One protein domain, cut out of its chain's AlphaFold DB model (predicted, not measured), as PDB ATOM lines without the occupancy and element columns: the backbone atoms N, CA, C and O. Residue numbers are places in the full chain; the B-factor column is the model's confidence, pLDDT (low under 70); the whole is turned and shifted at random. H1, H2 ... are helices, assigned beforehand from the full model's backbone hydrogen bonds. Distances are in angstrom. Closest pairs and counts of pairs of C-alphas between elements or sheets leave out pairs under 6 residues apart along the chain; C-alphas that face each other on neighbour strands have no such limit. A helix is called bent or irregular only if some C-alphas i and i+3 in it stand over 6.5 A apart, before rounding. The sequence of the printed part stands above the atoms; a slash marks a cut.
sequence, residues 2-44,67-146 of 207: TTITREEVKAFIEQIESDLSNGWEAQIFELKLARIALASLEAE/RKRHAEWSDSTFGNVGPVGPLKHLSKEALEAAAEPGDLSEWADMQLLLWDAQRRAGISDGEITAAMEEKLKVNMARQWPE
ATOM      1  N   THR A   2    -117.876   7.034  -0.279       47.47
ATOM      2  CA  THR A   2    -117.357   6.998  -1.652       47.47
ATOM      3  C   THR A   2    -116.559   5.709  -1.836       47.47
ATOM      4  O   THR A   2    -115.631   5.448  -1.075       47.47
ATOM      5  N   THR A   3    -116.976   4.868  -2.780       64.31
ATOM      6  CA  THR A   3    -116.271   3.634  -3.152       64.31
ATOM      7  C   THR A   3    -115.043   4.008  -3.976       64.31
ATOM      8  O   THR A   3    -115.191   4.736  -4.953       64.31
ATOM      9  N   ILE A   4    -113.856   3.538  -3.582       78.94
ATOM     10  CA  ILE A   4    -112.623   3.719  -4.358       78.94
ATOM     11  C   ILE A   4    -112.724   2.949  -5.685       78.94
ATOM     12  O   ILE A   4    -113.218   1.820  -5.716       78.94
ATOM     13  N   THR A   5    -112.308   3.571  -6.782       84.50
ATOM     14  CA  THR A   5    -112.348   3.002  -8.136       84.50
ATOM     15  C   THR A   5    -111.038   2.299  -8.488       84.50
ATOM     16  O   THR A   5    -109.985   2.572  -7.909       84.50
ATOM     17  N   ARG A   6    -111.086   1.381  -9.461       84.31
ATOM     18  CA  ARG A   6    -109.904   0.652  -9.950       84.31
ATOM     19  C   ARG A   6    -108.831   1.612 -10.462       84.31
ATOM     20  O   ARG A   6    -107.649   1.415 -10.202       84.31
ATOM     21  N   GLU A   7    -109.251   2.644 -11.183       88.31
ATOM     22  CA  GLU A   7    -108.388   3.662 -11.774       88.31
ATOM     23  C   GLU A   7    -107.676   4.486 -10.693       88.31
ATOM     24  O   GLU A   7    -106.482   4.749 -10.815       88.31
ATOM     25  N   GLU A   8    -108.370   4.819  -9.600       85.62
ATOM     26  CA  GLU A   8    -107.772   5.498  -8.442       85.62
ATOM     27  C   GLU A   8    -106.714   4.628  -7.751       85.62
ATOM     28  O   GLU A   8    -105.645   5.130  -7.403       85.62
ATOM     29  N   VAL A   9    -106.965   3.321  -7.591       85.94
ATOM     30  CA  VAL A   9    -105.978   2.395  -7.002       85.94
ATOM     31  C   VAL A   9    -104.754   2.236  -7.912       85.94
ATOM     32  O   VAL A   9    -103.631   2.247  -7.412       85.94
ATOM     33  N   LYS A  10    -104.933   2.146  -9.239       88.62
ATOM     34  CA  LYS A  10    -103.814   2.065 -10.201       88.62
ATOM     35  C   LYS A  10    -102.929   3.308 -10.165       88.62
ATOM     36  O   LYS A  10    -101.718   3.179 -10.036       88.62
ATOM     37  N   ALA A  11    -103.533   4.496 -10.203       88.00
ATOM     38  CA  ALA A  11    -102.788   5.751 -10.126       88.00
ATOM     39  C   ALA A  11    -102.010   5.879  -8.801       88.00
ATOM     40  O   ALA A  11    -100.893   6.393  -8.777       88.00
ATOM     41  N   PHE A  12    -102.578   5.382  -7.698       87.69
ATOM     42  CA  PHE A  12    -101.901   5.351  -6.402       87.69
ATOM     43  C   PHE A  12    -100.696   4.396  -6.386       87.69
ATOM     44  O   PHE A  12     -99.637   4.768  -5.886       87.69
ATOM     45  N   ILE A  13    -100.830   3.200  -6.971       87.81
ATOM     46  CA  ILE A  13     -99.723   2.241  -7.130       87.81
ATOM     47  C   ILE A  13     -98.584   2.861  -7.948       87.81
ATOM     48  O   ILE A  13     -97.446   2.852  -7.484       87.81
ATOM     49  N   GLU A  14     -98.885   3.453  -9.109       89.44
ATOM     50  CA  GLU A  14     -97.882   4.090  -9.980       89.44
ATOM     51  C   GLU A  14     -97.111   5.205  -9.255       89.44
ATOM     52  O   GLU A  14     -95.892   5.328  -9.398       89.44
ATOM     53  N   GLN A  15     -97.805   5.997  -8.431       86.00
ATOM     54  CA  GLN A  15     -97.172   7.041  -7.627       86.00
ATOM     55  C   GLN A  15     -96.215   6.455  -6.578       86.00
ATOM     56  O   GLN A  15     -95.086   6.932  -6.461       86.00
ATOM     57  N   ILE A  16     -96.631   5.418  -5.842       84.06
ATOM     58  CA  ILE A  16     -95.775   4.778  -4.832       84.06
ATOM     59  C   ILE A  16     -94.556   4.115  -5.485       84.06
ATOM     60  O   ILE A  16     -93.443   4.215  -4.972       84.06
ATOM     61  N   GLU A  17     -94.733   3.448  -6.625       85.56
ATOM     62  CA  GLU A  17     -93.630   2.820  -7.363       85.56
ATOM     63  C   GLU A  17     -92.610   3.855  -7.857       85.56
ATOM     64  O   GLU A  17     -91.400   3.638  -7.742       85.56
ATOM     65  N   SER A  18     -93.086   5.011  -8.329       85.50
ATOM     66  CA  SER A  18     -92.231   6.156  -8.654       85.50
ATOM     67  C   SER A  18     -91.448   6.634  -7.426       85.50
ATOM     68  O   SER A  18     -90.224   6.766  -7.484       85.50
ATOM     69  N   ASP A  19     -92.102   6.818  -6.278       80.62
ATOM     70  CA  ASP A  19     -91.451   7.257  -5.037       80.62
ATOM     71  C   ASP A  19     -90.410   6.241  -4.524       80.62
ATOM     72  O   ASP A  19     -89.315   6.622  -4.094       80.62
ATOM     73  N   LEU A  20     -90.703   4.940  -4.628       79.19
ATOM     74  CA  LEU A  20     -89.781   3.855  -4.279       79.19
ATOM     75  C   LEU A  20     -88.555   3.832  -5.194       79.19
ATOM     76  O   LEU A  20     -87.434   3.677  -4.707       79.19
ATOM     77  N   SER A  21     -88.738   4.054  -6.500       77.38
ATOM     78  CA  SER A  21     -87.624   4.172  -7.453       77.38
ATOM     79  C   SER A  21     -86.700   5.360  -7.140       77.38
ATOM     80  O   SER A  21     -85.514   5.333  -7.468       77.38
ATOM     81  N   ASN A  22     -87.221   6.360  -6.420       78.25
ATOM     82  CA  ASN A  22     -86.490   7.521  -5.922       78.25
ATOM     83  C   ASN A  22     -85.919   7.330  -4.497       78.25
ATOM     84  O   ASN A  22     -85.397   8.285  -3.918       78.25
ATOM     85  N   GLY A  23     -85.986   6.118  -3.929       68.69
ATOM     86  CA  GLY A  23     -85.309   5.736  -2.680       68.69
ATOM     87  C   GLY A  23     -86.135   5.850  -1.392       68.69
ATOM     88  O   GLY A  23     -85.557   5.842  -0.304       68.69
ATOM     89  N   TRP A  24     -87.466   5.963  -1.472       63.47
ATOM     90  CA  TRP A  24     -88.343   6.112  -0.299       63.47
ATOM     91  C   TRP A  24     -88.950   4.775   0.162       63.47
ATOM     92  O   TRP A  24     -90.085   4.452  -0.170       63.47
ATOM     93  N   GLU A  25     -88.232   4.006   0.985       66.06
ATOM     94  CA  GLU A  25     -88.643   2.653   1.429       66.06
ATOM     95  C   GLU A  25     -89.893   2.597   2.331       66.06
ATOM     96  O   GLU A  25     -90.474   1.530   2.533       66.06
ATOM     97  N   ALA A  26     -90.336   3.729   2.885       65.44
ATOM     98  CA  ALA A  26     -91.417   3.765   3.871       65.44
ATOM     99  C   ALA A  26     -92.798   3.352   3.321       65.44
ATOM    100  O   ALA A  26     -93.700   3.143   4.122       65.44
ATOM    101  N   GLN A  27     -92.957   3.234   1.996       70.44
ATOM    102  CA  GLN A  27     -94.251   3.036   1.327       70.44
ATOM    103  C   GLN A  27     -94.504   1.588   0.850       70.44
ATOM    104  O   GLN A  27     -95.494   1.308   0.174       70.44
ATOM    105  N   ILE A  28     -93.606   0.643   1.163       73.25
ATOM    106  CA  ILE A  28     -93.705  -0.751   0.685       73.25
ATOM    107  C   ILE A  28     -94.982  -1.438   1.197       73.25
ATOM    108  O   ILE A  28     -95.585  -2.247   0.490       73.25
ATOM    109  N   PHE A  29     -95.405  -1.136   2.423       72.62
ATOM    110  CA  PHE A  29     -96.600  -1.744   3.007       72.62
ATOM    111  C   PHE A  29     -97.879  -1.239   2.326       72.62
ATOM    112  O   PHE A  29     -98.774  -2.018   2.003       72.62
ATOM    113  N   GLU A  30     -97.931   0.058   2.051       79.38
ATOM    114  CA  GLU A  30     -98.998   0.756   1.349       79.38
ATOM    115  C   GLU A  30     -99.117   0.257  -0.091       79.38
ATOM    116  O   GLU A  30    -100.229  -0.003  -0.550       79.38
ATOM    117  N   LEU A  31     -97.984   0.024  -0.768       79.44
ATOM    118  CA  LEU A  31     -97.948  -0.598  -2.091       79.44
ATOM    119  C   LEU A  31     -98.560  -2.003  -2.069       79.44
ATOM    120  O   LEU A  31     -99.405  -2.317  -2.907       79.44
ATOM    121  N   LYS A  32     -98.178  -2.839  -1.093       76.56
ATOM    122  CA  LYS A  32     -98.730  -4.198  -0.941       76.56
ATOM    123  C   LYS A  32    -100.244  -4.161  -0.726       76.56
ATOM    124  O   LYS A  32    -100.975  -4.880  -1.401       76.56
ATOM    125  N   LEU A  33    -100.733  -3.281   0.149       79.88
ATOM    126  CA  LEU A  33    -102.173  -3.109   0.368       79.88
ATOM    127  C   LEU A  33    -102.905  -2.612  -0.884       79.88
ATOM    128  O   LEU A  33    -103.995  -3.099  -1.186       79.88
ATOM    129  N   ALA A  34    -102.317  -1.671  -1.623       82.00
ATOM    130  CA  ALA A  34    -102.902  -1.157  -2.854       82.00
ATOM    131  C   ALA A  34    -102.989  -2.243  -3.936       82.00
ATOM    132  O   ALA A  34    -104.026  -2.373  -4.585       82.00
ATOM    133  N   ARG A  35    -101.954  -3.081  -4.080       82.81
ATOM    134  CA  ARG A  35    -101.971  -4.232  -4.994       82.81
ATOM    135  C   ARG A  35    -103.026  -5.269  -4.604       82.81
ATOM    136  O   ARG A  35    -103.768  -5.704  -5.475       82.81
ATOM    137  N   ILE A  36    -103.189  -5.584  -3.314       79.88
ATOM    138  CA  ILE A  36    -104.280  -6.459  -2.829       79.88
ATOM    139  C   ILE A  36    -105.653  -5.878  -3.191       79.88
ATOM    140  O   ILE A  36    -106.543  -6.597  -3.655       79.88
ATOM    141  N   ALA A  37    -105.839  -4.570  -2.988       82.44
ATOM    142  CA  ALA A  37    -107.084  -3.895  -3.335       82.44
ATOM    143  C   ALA A  37    -107.344  -3.946  -4.849       82.44
ATOM    144  O   ALA A  37    -108.468  -4.220  -5.265       82.44
ATOM    145  N   LEU A  38    -106.311  -3.743  -5.671       83.25
ATOM    146  CA  LEU A  38    -106.419  -3.854  -7.121       83.25
ATOM    147  C   LEU A  38    -106.761  -5.283  -7.558       83.25
ATOM    148  O   LEU A  38    -107.717  -5.463  -8.310       83.25
ATOM    149  N   ALA A  39    -106.050  -6.287  -7.037       80.38
ATOM    150  CA  ALA A  39    -106.313  -7.699  -7.304       80.38
ATOM    151  C   ALA A  39    -107.755  -8.077  -6.933       80.38
ATOM    152  O   ALA A  39    -108.434  -8.754  -7.697       80.38
ATOM    153  N   SER A  40    -108.269  -7.555  -5.816       81.50
ATOM    154  CA  SER A  40    -109.662  -7.753  -5.391       81.50
ATOM    155  C   SER A  40    -110.687  -7.082  -6.318       81.50
ATOM    156  O   SER A  40    -111.798  -7.578  -6.463       81.50
ATOM    157  N   LEU A  41    -110.345  -5.947  -6.940       81.81
ATOM    158  CA  LEU A  41    -111.202  -5.242  -7.906       81.81
ATOM    159  C   LEU A  41    -111.131  -5.834  -9.325       81.81
ATOM    160  O   LEU A  41    -111.985  -5.530 -10.165       81.81
ATOM    161  N   GLU A  42    -110.082  -6.596  -9.630       79.81
ATOM    162  CA  GLU A  42    -109.856  -7.255 -10.922       79.81
ATOM    163  C   GLU A  42    -110.226  -8.740 -10.915       79.81
ATOM    164  O   GLU A  42    -110.431  -9.310 -11.986       79.81
ATOM    165  N   ALA A  43    -110.354  -9.351  -9.738       72.19
ATOM    166  CA  ALA A  43    -110.776 -10.732  -9.596       72.19
ATOM    167  C   ALA A  43    -112.179 -10.936 -10.190       72.19
ATOM    168  O   ALA A  43    -113.158 -10.280  -9.828       72.19
ATOM    169  N   GLU A  44    -112.275 -11.862 -11.145       68.19
ATOM    170  CA  GLU A  44    -113.566 -12.403 -11.540       68.19
ATOM    171  C   GLU A  44    -113.959 -13.496 -10.539       68.19
ATOM    172  O   GLU A  44    -113.145 -14.380 -10.244       68.19
ATOM    173  N   ARG A  67     -90.012 -31.365   0.730       96.00
ATOM    174  CA  ARG A  67     -90.255 -31.081   2.150       96.00
ATOM    175  C   ARG A  67     -89.090 -31.514   3.041       96.00
ATOM    176  O   ARG A  67     -88.688 -30.765   3.927       96.00
ATOM    177  N   LYS A  68     -88.519 -32.696   2.785       95.00
ATOM    178  CA  LYS A  68     -87.346 -33.197   3.515       95.00
ATOM    179  C   LYS A  68     -86.111 -32.320   3.285       95.00
ATOM    180  O   LYS A  68     -85.485 -31.904   4.252       95.00
ATOM    181  N   ARG A  69     -85.795 -32.001   2.025       96.25
ATOM    182  CA  ARG A  69     -84.655 -31.131   1.678       96.25
ATOM    183  C   ARG A  69     -84.795 -29.739   2.285       96.25
ATOM    184  O   ARG A  69     -83.822 -29.186   2.780       96.25
ATOM    185  N   HIS A  70     -86.009 -29.197   2.271       97.81
ATOM    186  CA  HIS A  70     -86.309 -27.922   2.904       97.81
ATOM    187  C   HIS A  70     -86.060 -27.970   4.416       97.81
ATOM    188  O   HIS A  70     -85.406 -27.080   4.948       97.81
ATOM    189  N   ALA A  71     -86.515 -29.023   5.106       96.88
ATOM    190  CA  ALA A  71     -86.256 -29.195   6.535       96.88
ATOM    191  C   ALA A  71     -84.750 -29.267   6.845       96.88
ATOM    192  O   ALA A  71     -84.285 -28.545   7.720       96.88
ATOM    193  N   GLU A  72     -83.990 -30.068   6.087       97.56
ATOM    194  CA  GLU A  72     -82.530 -30.195   6.233       97.56
ATOM    195  C   GLU A  72     -81.813 -28.850   6.030       97.56
ATOM    196  O   GLU A  72     -80.969 -28.456   6.837       97.56
ATOM    197  N   TRP A  73     -82.178 -28.111   4.979       98.19
ATOM    198  CA  TRP A  73     -81.631 -26.781   4.714       98.19
ATOM    199  C   TRP A  73     -82.006 -25.767   5.803       98.19
ATOM    200  O   TRP A  73     -81.151 -25.003   6.254       98.19
ATOM    201  N   SER A  74     -83.260 -25.772   6.255       97.62
ATOM    202  CA  SER A  74     -83.763 -24.864   7.290       97.62
ATOM    203  C   SER A  74     -83.084 -25.128   8.639       97.62
ATOM    204  O   SER A  74     -82.708 -24.188   9.340       97.62
ATOM    205  N   ASP A  75     -82.839 -26.392   8.988       97.25
ATOM    206  CA  ASP A  75     -82.099 -26.760  10.198       97.25
ATOM    207  C   ASP A  75     -80.629 -26.327  10.108       97.25
ATOM    208  O   ASP A  75     -80.094 -25.767  11.065       97.25
ATOM    209  N   SER A  76     -79.989 -26.509   8.948       97.88
ATOM    210  CA  SER A  76     -78.608 -26.062   8.718       97.88
ATOM    211  C   SER A  76     -78.461 -24.539   8.736       97.88
ATOM    212  O   SER A  76     -77.424 -24.037   9.165       97.88
ATOM    213  N   THR A  77     -79.451 -23.808   8.225       97.62
ATOM    214  CA  THR A  77     -79.385 -22.347   8.057       97.62
ATOM    215  C   THR A  77     -79.763 -21.613   9.337       97.62
ATOM    216  O   THR A  77     -79.081 -20.675   9.745       97.62
ATOM    217  N   PHE A  78     -80.852 -22.036   9.981       96.06
ATOM    218  CA  PHE A  78     -81.457 -21.309  11.098       96.06
ATOM    219  C   PHE A  78     -81.225 -21.981  12.454       96.06
ATOM    220  O   PHE A  78     -81.475 -21.371  13.494       96.06
ATOM    221  N   GLY A  79     -80.751 -23.229  12.471       94.88
ATOM    222  CA  GLY A  79     -80.518 -23.983  13.696       94.88
ATOM    223  C   GLY A  79     -81.803 -24.324  14.458       94.88
ATOM    224  O   GLY A  79     -82.892 -24.500  13.895       94.88
ATOM    225  N   ASN A  80     -81.666 -24.436  15.781       93.62
ATOM    226  CA  ASN A  80     -82.735 -24.866  16.680       93.62
ATOM    227  C   ASN A  80     -83.675 -23.706  17.061       93.62
ATOM    228  O   ASN A  80     -83.610 -23.173  18.169       93.62
ATOM    229  N   VAL A  81     -84.539 -23.307  16.127       95.75
ATOM    230  CA  VAL A  81     -85.587 -22.296  16.338       95.75
ATOM    231  C   VAL A  81     -86.984 -22.918  16.366       95.75
ATOM    232  O   VAL A  81     -87.235 -23.962  15.761       95.75
ATOM    233  N   GLY A  82     -87.902 -22.255  17.075       97.00
ATOM    234  CA  GLY A  82     -89.302 -22.666  17.197       97.00
ATOM    235  C   GLY A  82     -90.202 -22.202  16.038       97.00
ATOM    236  O   GLY A  82     -89.764 -21.468  15.152       97.00
ATOM    237  N   PRO A  83     -91.495 -22.568  16.060       98.06
ATOM    238  CA  PRO A  83     -92.424 -22.363  14.940       98.06
ATOM    239  C   PRO A  83     -92.876 -20.906  14.733       98.06
ATOM    240  O   PRO A  83     -93.410 -20.567  13.681       98.06
ATOM    241  N   VAL A  84     -92.676 -20.025  15.718       98.12
ATOM    242  CA  VAL A  84     -93.202 -18.646  15.690       98.12
ATOM    243  C   VAL A  84     -92.573 -17.797  14.582       98.12
ATOM    244  O   VAL A  84     -93.262 -16.964  13.999       98.12
ATOM    245  N   GLY A  85     -91.283 -17.988  14.287       96.81
ATOM    246  CA  GLY A  85     -90.589 -17.256  13.221       96.81
ATOM    247  C   GLY A  85     -91.217 -17.516  11.846       96.81
ATOM    248  O   GLY A  85     -91.741 -16.573  11.252       96.81
ATOM    249  N   PRO A  86     -91.262 -18.781  11.393       97.62
ATOM    250  CA  PRO A  86     -91.917 -19.148  10.140       97.62
ATOM    251  C   PRO A  86     -93.391 -18.734  10.067       97.62
ATOM    252  O   PRO A  86     -93.837 -18.303   9.016       97.62
ATOM    253  N   LEU A  87     -94.146 -18.778  11.173       98.25
ATOM    254  CA  LEU A  87     -95.540 -18.305  11.187       98.25
ATOM    255  C   LEU A  87     -95.662 -16.790  10.977       98.25
ATOM    256  O   LEU A  87     -96.553 -16.338  10.266       98.25
ATOM    257  N   LYS A  88     -94.774 -15.990  11.579       97.56
ATOM    258  CA  LYS A  88     -94.742 -14.539  11.330       97.56
ATOM    259  C   LYS A  88     -94.358 -14.222   9.890       97.56
ATOM    260  O   LYS A  88     -94.836 -13.231   9.347       97.56
ATOM    261  N   HIS A  89     -93.481 -15.033   9.305       97.31
ATOM    262  CA  HIS A  89     -93.090 -14.916   7.906       97.31
ATOM    263  C   HIS A  89     -94.253 -15.307   6.990       97.31
ATOM    264  O   HIS A  89     -94.615 -14.524   6.124       97.31
ATOM    265  N   LEU A  90     -94.943 -16.413   7.278       98.00
ATOM    266  CA  LEU A  90     -96.117 -16.869   6.533       98.00
ATOM    267  C   LEU A  90     -97.197 -15.784   6.428       98.00
ATOM    268  O   LEU A  90     -97.815 -15.637   5.383       98.00
ATOM    269  N   SER A  91     -97.404 -14.986   7.481       95.69
ATOM    270  CA  SER A  91     -98.333 -13.850   7.427       95.69
ATOM    271  C   SER A  91     -97.941 -12.774   6.408       95.69
ATOM    272  O   SER A  91     -98.827 -12.084   5.916       95.69
ATOM    273  N   LYS A  92     -96.646 -12.590   6.125       94.50
ATOM    274  CA  LYS A  92     -96.166 -11.655   5.096       94.50
ATOM    275  C   LYS A  92     -96.375 -12.239   3.705       94.50
ATOM    276  O   LYS A  92     -97.021 -11.587   2.898       94.50
ATOM    277  N   GLU A  93     -95.973 -13.492   3.499       97.00
ATOM    278  CA  GLU A  93     -96.135 -14.166   2.201       97.00
ATOM    279  C   GLU A  93     -97.605 -14.349   1.820       97.00
ATOM    280  O   GLU A  93     -97.978 -14.260   0.658       97.00
ATOM    281  N   ALA A  94     -98.500 -14.491   2.801       95.75
ATOM    282  CA  ALA A  94     -99.937 -14.475   2.539       95.75
ATOM    283  C   ALA A  94    -100.438 -13.124   1.990       95.75
ATOM    284  O   ALA A  94    -101.397 -13.102   1.222       95.75
ATOM    285  N   LEU A  95     -99.822 -12.002   2.382       94.69
ATOM    286  CA  LEU A  95    -100.142 -10.681   1.827       94.69
ATOM    287  C   LEU A  95     -99.534 -10.501   0.432       94.69
ATOM    288  O   LEU A  95    -100.161  -9.874  -0.415       94.69
ATOM    289  N   GLU A  96     -98.350 -11.058   0.189       92.25
ATOM    290  CA  GLU A  96     -97.665 -11.020  -1.111       92.25
ATOM    291  C   GLU A  96     -98.426 -11.862  -2.143       92.25
ATOM    292  O   GLU A  96     -98.849 -11.339  -3.173       92.25
ATOM    293  N   ALA A  97     -98.801 -13.094  -1.788       94.38
ATOM    294  CA  ALA A  97     -99.681 -13.939  -2.596       94.38
ATOM    295  C   ALA A  97    -101.068 -13.313  -2.838       94.38
ATOM    296  O   ALA A  97    -101.666 -13.514  -3.892       94.38
ATOM    297  N   ALA A  98    -101.611 -12.560  -1.873       91.81
ATOM    298  CA  ALA A  98    -102.873 -11.843  -2.063       91.81
ATOM    299  C   ALA A  98    -102.733 -10.633  -3.005       91.81
ATOM    300  O   ALA A  98    -103.696 -10.285  -3.689       91.81
ATOM    301  N   ALA A  99    -101.561  -9.991  -3.037       89.38
ATOM    302  CA  ALA A  99    -101.253  -8.890  -3.947       89.38
ATOM    303  C   ALA A  99    -101.041  -9.386  -5.384       89.38
ATOM    304  O   ALA A  99    -101.470  -8.726  -6.329       89.38
ATOM    305  N   GLU A 100    -100.404 -10.549  -5.540       90.50
ATOM    306  CA  GLU A 100    -100.023 -11.125  -6.832       90.50
ATOM    307  C   GLU A 100    -100.415 -12.614  -6.912       90.50
ATOM    308  O   GLU A 100     -99.559 -13.495  -6.969       90.50
ATOM    309  N   PRO A 101    -101.721 -12.946  -6.974       89.88
ATOM    310  CA  PRO A 101    -102.195 -14.336  -6.897       89.88
ATOM    311  C   PRO A 101    -101.734 -15.229  -8.059       89.88
ATOM    312  O   PRO A 101    -101.855 -16.453  -7.972       89.88
ATOM    313  N   GLY A 102    -101.217 -14.636  -9.141       90.12
ATOM    314  CA  GLY A 102    -100.609 -15.340 -10.268       90.12
ATOM    315  C   GLY A 102     -99.133 -15.712 -10.076       90.12
ATOM    316  O   GLY A 102     -98.624 -16.511 -10.863       90.12
ATOM    317  N   ASP A 103     -98.450 -15.174  -9.060       93.75
ATOM    318  CA  ASP A 103     -97.059 -15.515  -8.774       93.75
ATOM    319  C   ASP A 103     -96.974 -16.824  -7.980       93.75
ATOM    320  O   ASP A 103     -97.260 -16.894  -6.786       93.75
ATOM    321  N   LEU A 104     -96.562 -17.897  -8.658       93.75
ATOM    322  CA  LEU A 104     -96.419 -19.221  -8.054       93.75
ATOM    323  C   LEU A 104     -95.342 -19.291  -6.962       93.75
ATOM    324  O   LEU A 104     -95.383 -20.228  -6.159       93.75
ATOM    325  N   SER A 105     -94.375 -18.370  -6.943       95.31
ATOM    326  CA  SER A 105     -93.311 -18.363  -5.936       95.31
ATOM    327  C   SER A 105     -93.853 -18.020  -4.548       95.31
ATOM    328  O   SER A 105     -93.577 -18.752  -3.601       95.31
ATOM    329  N   GLU A 106     -94.774 -17.062  -4.463       96.69
ATOM    330  CA  GLU A 106     -95.453 -16.668  -3.223       96.69
ATOM    331  C   GLU A 106     -96.279 -17.817  -2.620       96.69
ATOM    332  O   GLU A 106     -96.264 -18.101  -1.417       96.69
ATOM    333  N   TRP A 107     -96.959 -18.583  -3.480       96.50
ATOM    334  CA  TRP A 107     -97.645 -19.809  -3.062       96.50
ATOM    335  C   TRP A 107     -96.672 -20.883  -2.567       96.50
ATOM    336  O   TRP A 107     -96.996 -21.627  -1.634       96.50
ATOM    337  N   ALA A 108     -95.497 -20.998  -3.189       96.81
ATOM    338  CA  ALA A 108     -94.473 -21.939  -2.760       96.81
ATOM    339  C   ALA A 108     -93.910 -21.552  -1.386       96.81
ATOM    340  O   ALA A 108     -93.799 -22.429  -0.524       96.81
ATOM    341  N   ASP A 109     -93.648 -20.268  -1.145       97.88
ATOM    342  CA  ASP A 109     -93.155 -19.778   0.141       97.88
ATOM    343  C   ASP A 109     -94.154 -20.033   1.269       97.88
ATOM    344  O   ASP A 109     -93.773 -20.572   2.315       97.88
ATOM    345  N   MET A 110     -95.454 -19.811   1.038       98.06
ATOM    346  CA  MET A 110     -96.480 -20.189   2.015       98.06
ATOM    347  C   MET A 110     -96.407 -21.676   2.401       98.06
ATOM    348  O   MET A 110     -96.507 -22.027   3.581       98.06
ATOM    349  N   GLN A 111     -96.191 -22.567   1.427       97.38
ATOM    350  CA  GLN A 111     -96.108 -24.008   1.684       97.38
ATOM    351  C   GLN A 111     -94.837 -24.399   2.437       97.38
ATOM    352  O   GLN A 111     -94.903 -25.196   3.379       97.38
ATOM    353  N   LEU A 112     -93.689 -23.834   2.056       97.88
ATOM    354  CA  LEU A 112     -92.417 -24.081   2.729       97.88
ATOM    355  C   LEU A 112     -92.467 -23.606   4.185       97.88
ATOM    356  O   LEU A 112     -92.113 -24.372   5.084       97.88
ATOM    357  N   LEU A 113     -92.993 -22.404   4.432       98.31
ATOM    358  CA  LEU A 113     -93.116 -21.816   5.768       98.31
ATOM    359  C   LEU A 113     -94.120 -22.560   6.653       98.31
ATOM    360  O   LEU A 113     -93.850 -22.779   7.838       98.31
ATOM    361  N   LEU A 114     -95.249 -23.005   6.094       98.06
ATOM    362  CA  LEU A 114     -96.221 -23.813   6.828       98.06
ATOM    363  C   LEU A 114     -95.625 -25.167   7.235       98.06
ATOM    364  O   LEU A 114     -95.759 -25.579   8.390       98.06
ATOM    365  N   TRP A 115     -94.923 -25.847   6.322       97.69
ATOM    366  CA  TRP A 115     -94.193 -27.070   6.654       97.69
ATOM    367  C   TRP A 115     -93.116 -26.826   7.708       97.69
ATOM    368  O   TRP A 115     -92.929 -27.668   8.595       97.69
ATOM    369  N   ASP A 116     -92.433 -25.682   7.626       98.25
ATOM    370  CA  ASP A 116     -91.387 -25.303   8.563       98.25
ATOM    371  C   ASP A 116     -91.943 -25.173   9.986       98.25
ATOM    372  O   ASP A 116     -91.469 -25.831  10.917       98.25
ATOM    373  N   ALA A 117     -93.009 -24.381  10.120       98.25
ATOM    374  CA  ALA A 117     -93.726 -24.160  11.366       98.25
ATOM    375  C   ALA A 117     -94.283 -25.468  11.937       98.25
ATOM    376  O   ALA A 117     -94.083 -25.758  13.116       98.25
ATOM    377  N   GLN A 118     -94.946 -26.280  11.106       98.06
ATOM    378  CA  GLN A 118     -95.570 -27.528  11.540       98.06
ATOM    379  C   GLN A 118     -94.540 -28.478  12.168       98.06
ATOM    380  O   GLN A 118     -94.736 -28.929  13.299       98.06
ATOM    381  N   ARG A 119     -93.413 -28.746  11.485       97.25
ATOM    382  CA  ARG A 119     -92.400 -29.673  12.024       97.25
ATOM    383  C   ARG A 119     -91.732 -29.116  13.284       97.25
ATOM    384  O   ARG A 119     -91.472 -29.874  14.211       97.25
ATOM    385  N   ARG A 120     -91.477 -27.798  13.346       97.25
ATOM    386  CA  ARG A 120     -90.853 -27.144  14.514       97.25
ATOM    387  C   ARG A 120     -91.783 -27.124  15.726       97.25
ATOM    388  O   ARG A 120     -91.309 -27.046  16.853       97.25
ATOM    389  N   ALA A 121     -93.093 -27.214  15.504       97.69
ATOM    390  CA  ALA A 121     -94.088 -27.424  16.550       97.69
ATOM    391  C   ALA A 121     -94.223 -28.899  16.979       97.69
ATOM    392  O   ALA A 121     -94.993 -29.189  17.890       97.69
ATOM    393  N   GLY A 122     -93.508 -29.830  16.333       96.94
ATOM    394  CA  GLY A 122     -93.615 -31.266  16.595       96.94
ATOM    395  C   GLY A 122     -94.909 -31.899  16.078       96.94
ATOM    396  O   GLY A 122     -95.239 -33.002  16.497       96.94
ATOM    397  N   ILE A 123     -95.639 -31.221  15.187       97.31
ATOM    398  CA  ILE A 123     -96.934 -31.688  14.683       97.31
ATOM    399  C   ILE A 123     -96.710 -32.666  13.526       97.31
ATOM    400  O   ILE A 123     -96.198 -32.299  12.461       97.31
ATOM    401  N   SER A 124     -97.127 -33.912  13.714       95.12
ATOM    402  CA  SER A 124     -97.064 -34.944  12.682       95.12
ATOM    403  C   SER A 124     -98.137 -34.763  11.604       95.12
ATOM    404  O   SER A 124     -99.174 -34.131  11.814       95.12
ATOM    405  N   ASP A 125     -97.911 -35.375  10.439       92.50
ATOM    406  CA  ASP A 125     -98.896 -35.378   9.353       92.50
ATOM    407  C   ASP A 125    -100.206 -36.074   9.759       92.50
ATOM    408  O   ASP A 125    -101.282 -35.654   9.338       92.50
ATOM    409  N   GLY A 126    -100.139 -37.090  10.626       94.06
ATOM    410  CA  GLY A 126    -101.327 -37.748  11.172       94.06
ATOM    411  C   GLY A 126    -102.153 -36.820  12.067       94.06
ATOM    412  O   GLY A 126    -103.369 -36.736  11.906       94.06
ATOM    413  N   GLU A 127    -101.498 -36.078  12.964       96.19
ATOM    414  CA  GLU A 127    -102.173 -35.142  13.872       96.19
ATOM    415  C   GLU A 127    -102.836 -33.988  13.122       96.19
ATOM    416  O   GLU A 127    -104.007 -33.694  13.369       96.19
ATOM    417  N   ILE A 128    -102.126 -33.352  12.179       95.94
ATOM    418  CA  ILE A 128    -102.718 -32.249  11.411       95.94
ATOM    419  C   ILE A 128    -103.851 -32.746  10.510       95.94
ATOM    420  O   ILE A 128    -104.871 -32.073  10.414       95.94
ATOM    421  N   THR A 129    -103.733 -33.942   9.920       95.75
ATOM    422  CA  THR A 129    -104.797 -34.521   9.083       95.75
ATOM    423  C   THR A 129    -106.061 -34.785   9.898       95.75
ATOM    424  O   THR A 129    -107.146 -34.370   9.492       95.75
ATOM    425  N   ALA A 130    -105.933 -35.394  11.081       94.19
ATOM    426  CA  ALA A 130    -107.068 -35.611  11.976       94.19
ATOM    427  C   ALA A 130    -107.698 -34.279  12.428       94.19
ATOM    428  O   ALA A 130    -108.920 -34.122  12.414       94.19
ATOM    429  N   ALA A 131    -106.873 -33.281  12.763       96.31
ATOM    430  CA  ALA A 131    -107.355 -31.951  13.128       96.31
ATOM    431  C   ALA A 131    -108.075 -31.247  11.965       96.31
ATOM    432  O   ALA A 131    -109.086 -30.579  12.189       96.31
ATOM    433  N   MET A 132    -107.587 -31.401  10.730       95.31
ATOM    434  CA  MET A 132    -108.231 -30.872   9.524       95.31
ATOM    435  C   MET A 132    -109.594 -31.525   9.283       95.31
ATOM    436  O   MET A 132    -110.549 -30.806   8.990       95.31
ATOM    437  N   GLU A 133    -109.712 -32.846   9.452       95.56
ATOM    438  CA  GLU A 133    -110.982 -33.569   9.305       95.56
ATOM    439  C   GLU A 133    -112.037 -33.059  10.300       95.56
ATOM    440  O   GLU A 133    -113.140 -32.662   9.910       95.56
ATOM    441  N   GLU A 134    -111.684 -32.992  11.584       95.62
ATOM    442  CA  GLU A 134    -112.584 -32.495  12.628       95.62
ATOM    443  C   GLU A 134    -112.938 -31.020  12.420       95.62
ATOM    444  O   GLU A 134    -114.100 -30.610  12.535       95.62
ATOM    445  N   LYS A 135    -111.955 -30.199  12.035       94.69
ATOM    446  CA  LYS A 135    -112.188 -28.780  11.766       94.69
ATOM    447  C   LYS A 135    -113.111 -28.564  10.569       94.69
ATOM    448  O   LYS A 135    -113.927 -27.638  10.604       94.69
ATOM    449  N   LEU A 136    -113.010 -29.402   9.539       93.88
ATOM    450  CA  LEU A 136    -113.868 -29.340   8.361       93.88
ATOM    451  C   LEU A 136    -115.330 -29.626   8.726       93.88
ATOM    452  O   LEU A 136    -116.197 -28.836   8.352       93.88
ATOM    453  N   LYS A 137    -115.598 -30.662   9.535       93.62
ATOM    454  CA  LYS A 137    -116.951 -30.971  10.046       93.62
ATOM    455  C   LYS A 137    -117.565 -29.765  10.764       93.62
ATOM    456  O   LYS A 137    -118.690 -29.367  10.466       93.62
ATOM    457  N   VAL A 138    -116.799 -29.126  11.653       92.56
ATOM    458  CA  VAL A 138    -117.234 -27.911  12.365       92.56
ATOM    459  C   VAL A 138    -117.506 -26.754  11.399       92.56
ATOM    460  O   VAL A 138    -118.485 -26.033  11.572       92.56
ATOM    461  N   ASN A 139    -116.657 -26.550  10.391       92.12
ATOM    462  CA  ASN A 139    -116.824 -25.462   9.428       92.12
ATOM    463  C   ASN A 139    -118.061 -25.649   8.533       92.12
ATOM    464  O   ASN A 139    -118.745 -24.666   8.250       92.12
ATOM    465  N   MET A 140    -118.363 -26.888   8.132       92.69
ATOM    466  CA  MET A 140    -119.547 -27.229   7.334       92.69
ATOM    467  C   MET A 140    -120.860 -27.051   8.107       92.69
ATOM    468  O   MET A 140    -121.881 -26.743   7.507       92.69
ATOM    469  N   ALA A 141    -120.837 -27.215   9.433       91.25
ATOM    470  CA  ALA A 141    -122.009 -27.038  10.288       91.25
ATOM    471  C   ALA A 141    -122.316 -25.566  10.643       91.25
ATOM    472  O   ALA A 141    -123.313 -25.288  11.307       91.25
ATOM    473  N   ARG A 142    -121.456 -24.614  10.254       93.00
ATOM    474  CA  ARG A 142    -121.626 -23.183  10.562       93.00
ATOM    475  C   ARG A 142    -122.491 -22.468   9.534       93.00
ATOM    476  O   ARG A 142    -122.555 -22.849   8.371       93.00
ATOM    477  N   GLN A 143    -123.067 -21.354   9.972       91.19
ATOM    478  CA  GLN A 143    -123.671 -20.371   9.082       91.19
ATOM    479  C   GLN A 143    -122.631 -19.335   8.647       91.19
ATOM    480  O   GLN A 143    -121.817 -18.860   9.452       91.19
ATOM    481  N   TRP A 144    -122.685 -18.979   7.368       90.62
ATOM    482  CA  TRP A 144    -121.764 -18.056   6.719       90.62
ATOM    483  C   TRP A 144    -122.548 -16.924   6.047       90.62
ATOM    484  O   TRP A 144    -123.647 -17.176   5.552       90.62
ATOM    485  N   PRO A 145    -122.018 -15.688   6.042       89.44
ATOM    486  CA  PRO A 145    -122.618 -14.588   5.298       89.44
ATOM    487  C   PRO A 145    -122.495 -14.811   3.785       89.44
ATOM    488  O   PRO A 145    -121.714 -15.655   3.330       89.44
ATOM    489  N   GLU A 146    -123.234 -14.009   3.015       88.19
ATOM    490  CA  GLU A 146    -123.137 -14.004   1.556       88.19
ATOM    491  C   GLU A 146    -121.683 -13.803   1.083       88.19
ATOM    492  O   GLU A 146    -120.928 -13.029   1.686       88.19
TER     493      GLU A 146
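What this domain is: This is residues 2 to 44 and 67 to 146 of the 207 residues of the protein "DUF550 domain-containing protein" of Salmonella enterica subsp. houtenae serovar 18:z36,z38:- (UniProt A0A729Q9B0). Two helical hairpins, H1 with H2 and H4 with H5, meet at a steep angle where residues 32 to 39 of H2 pack on residues 95 to 99 of H4. H3 crosses H5 at residues 112 to 116, and residues 129 to 146, most of H6 and the tail after it, stick out free. The printed part has 123 residues with six named helices, H1 to H6 in order, and no named strand: all helix. It is loose and flat, with a radius of gyration of the C-alphas of 18.8 A and spans of 48 by 44 by 21 A.

Where its parts are: H1, residues 6 to 21, begins at C-alpha 6 (-109.904, 0.652, -9.950) and is 22.7 A long. H2, residues 25 to 42, is 26.5 A long and irregular: C-alphas 26 and 29 are 7.6 A apart. H3 is residues 67 to 78, 15.9 A; H4 residues 84 to 99, 23.4 A; H5 residues 104 to 120, 24.6 A. H6, residues 125 to 140, 22.3 A, ends at C-alpha 140 (-119.547, -27.229, 7.334).

How they stand to each other: H1 and H2 touch as a hairpin, at a shallow tilt of 25 degrees, opposite ways; their closest C-alphas, Ile 13 and Leu 31, are 6.0 A apart. H2 and H4 touch at a steep tilt of 55 degrees, the same way, closest at C-alphas Ile 36 and Ala 99, 4.0 A. H3 and H5 touch about perpendicular, 74 degrees, closest at C-alphas Ala 71 and Asp 116, 6.8 A. H4 and H5 touch as a hairpin, at a shallow tilt of 18 degrees, opposite ways, closest at C-alphas Ala 97 and Glu 106, 5.1 A. H6 touches no helix. Every O i to N i+4 pair is within hydrogen-bond range in H1, H3, H5 and H6; in H2 12 of 14 are, in H4 10 of 12.

The domain as a whole: The farthest C-alphas, Asn 22 and Ala 141, are 52.1 A apart. Residues 45 to 66 are not printed; C-alphas 44 and 67 are 32.9 A apart across the cut. The links printed whole are tight. Residues 2 to 3, 23 to 26 and 44 have pLDDT under 70.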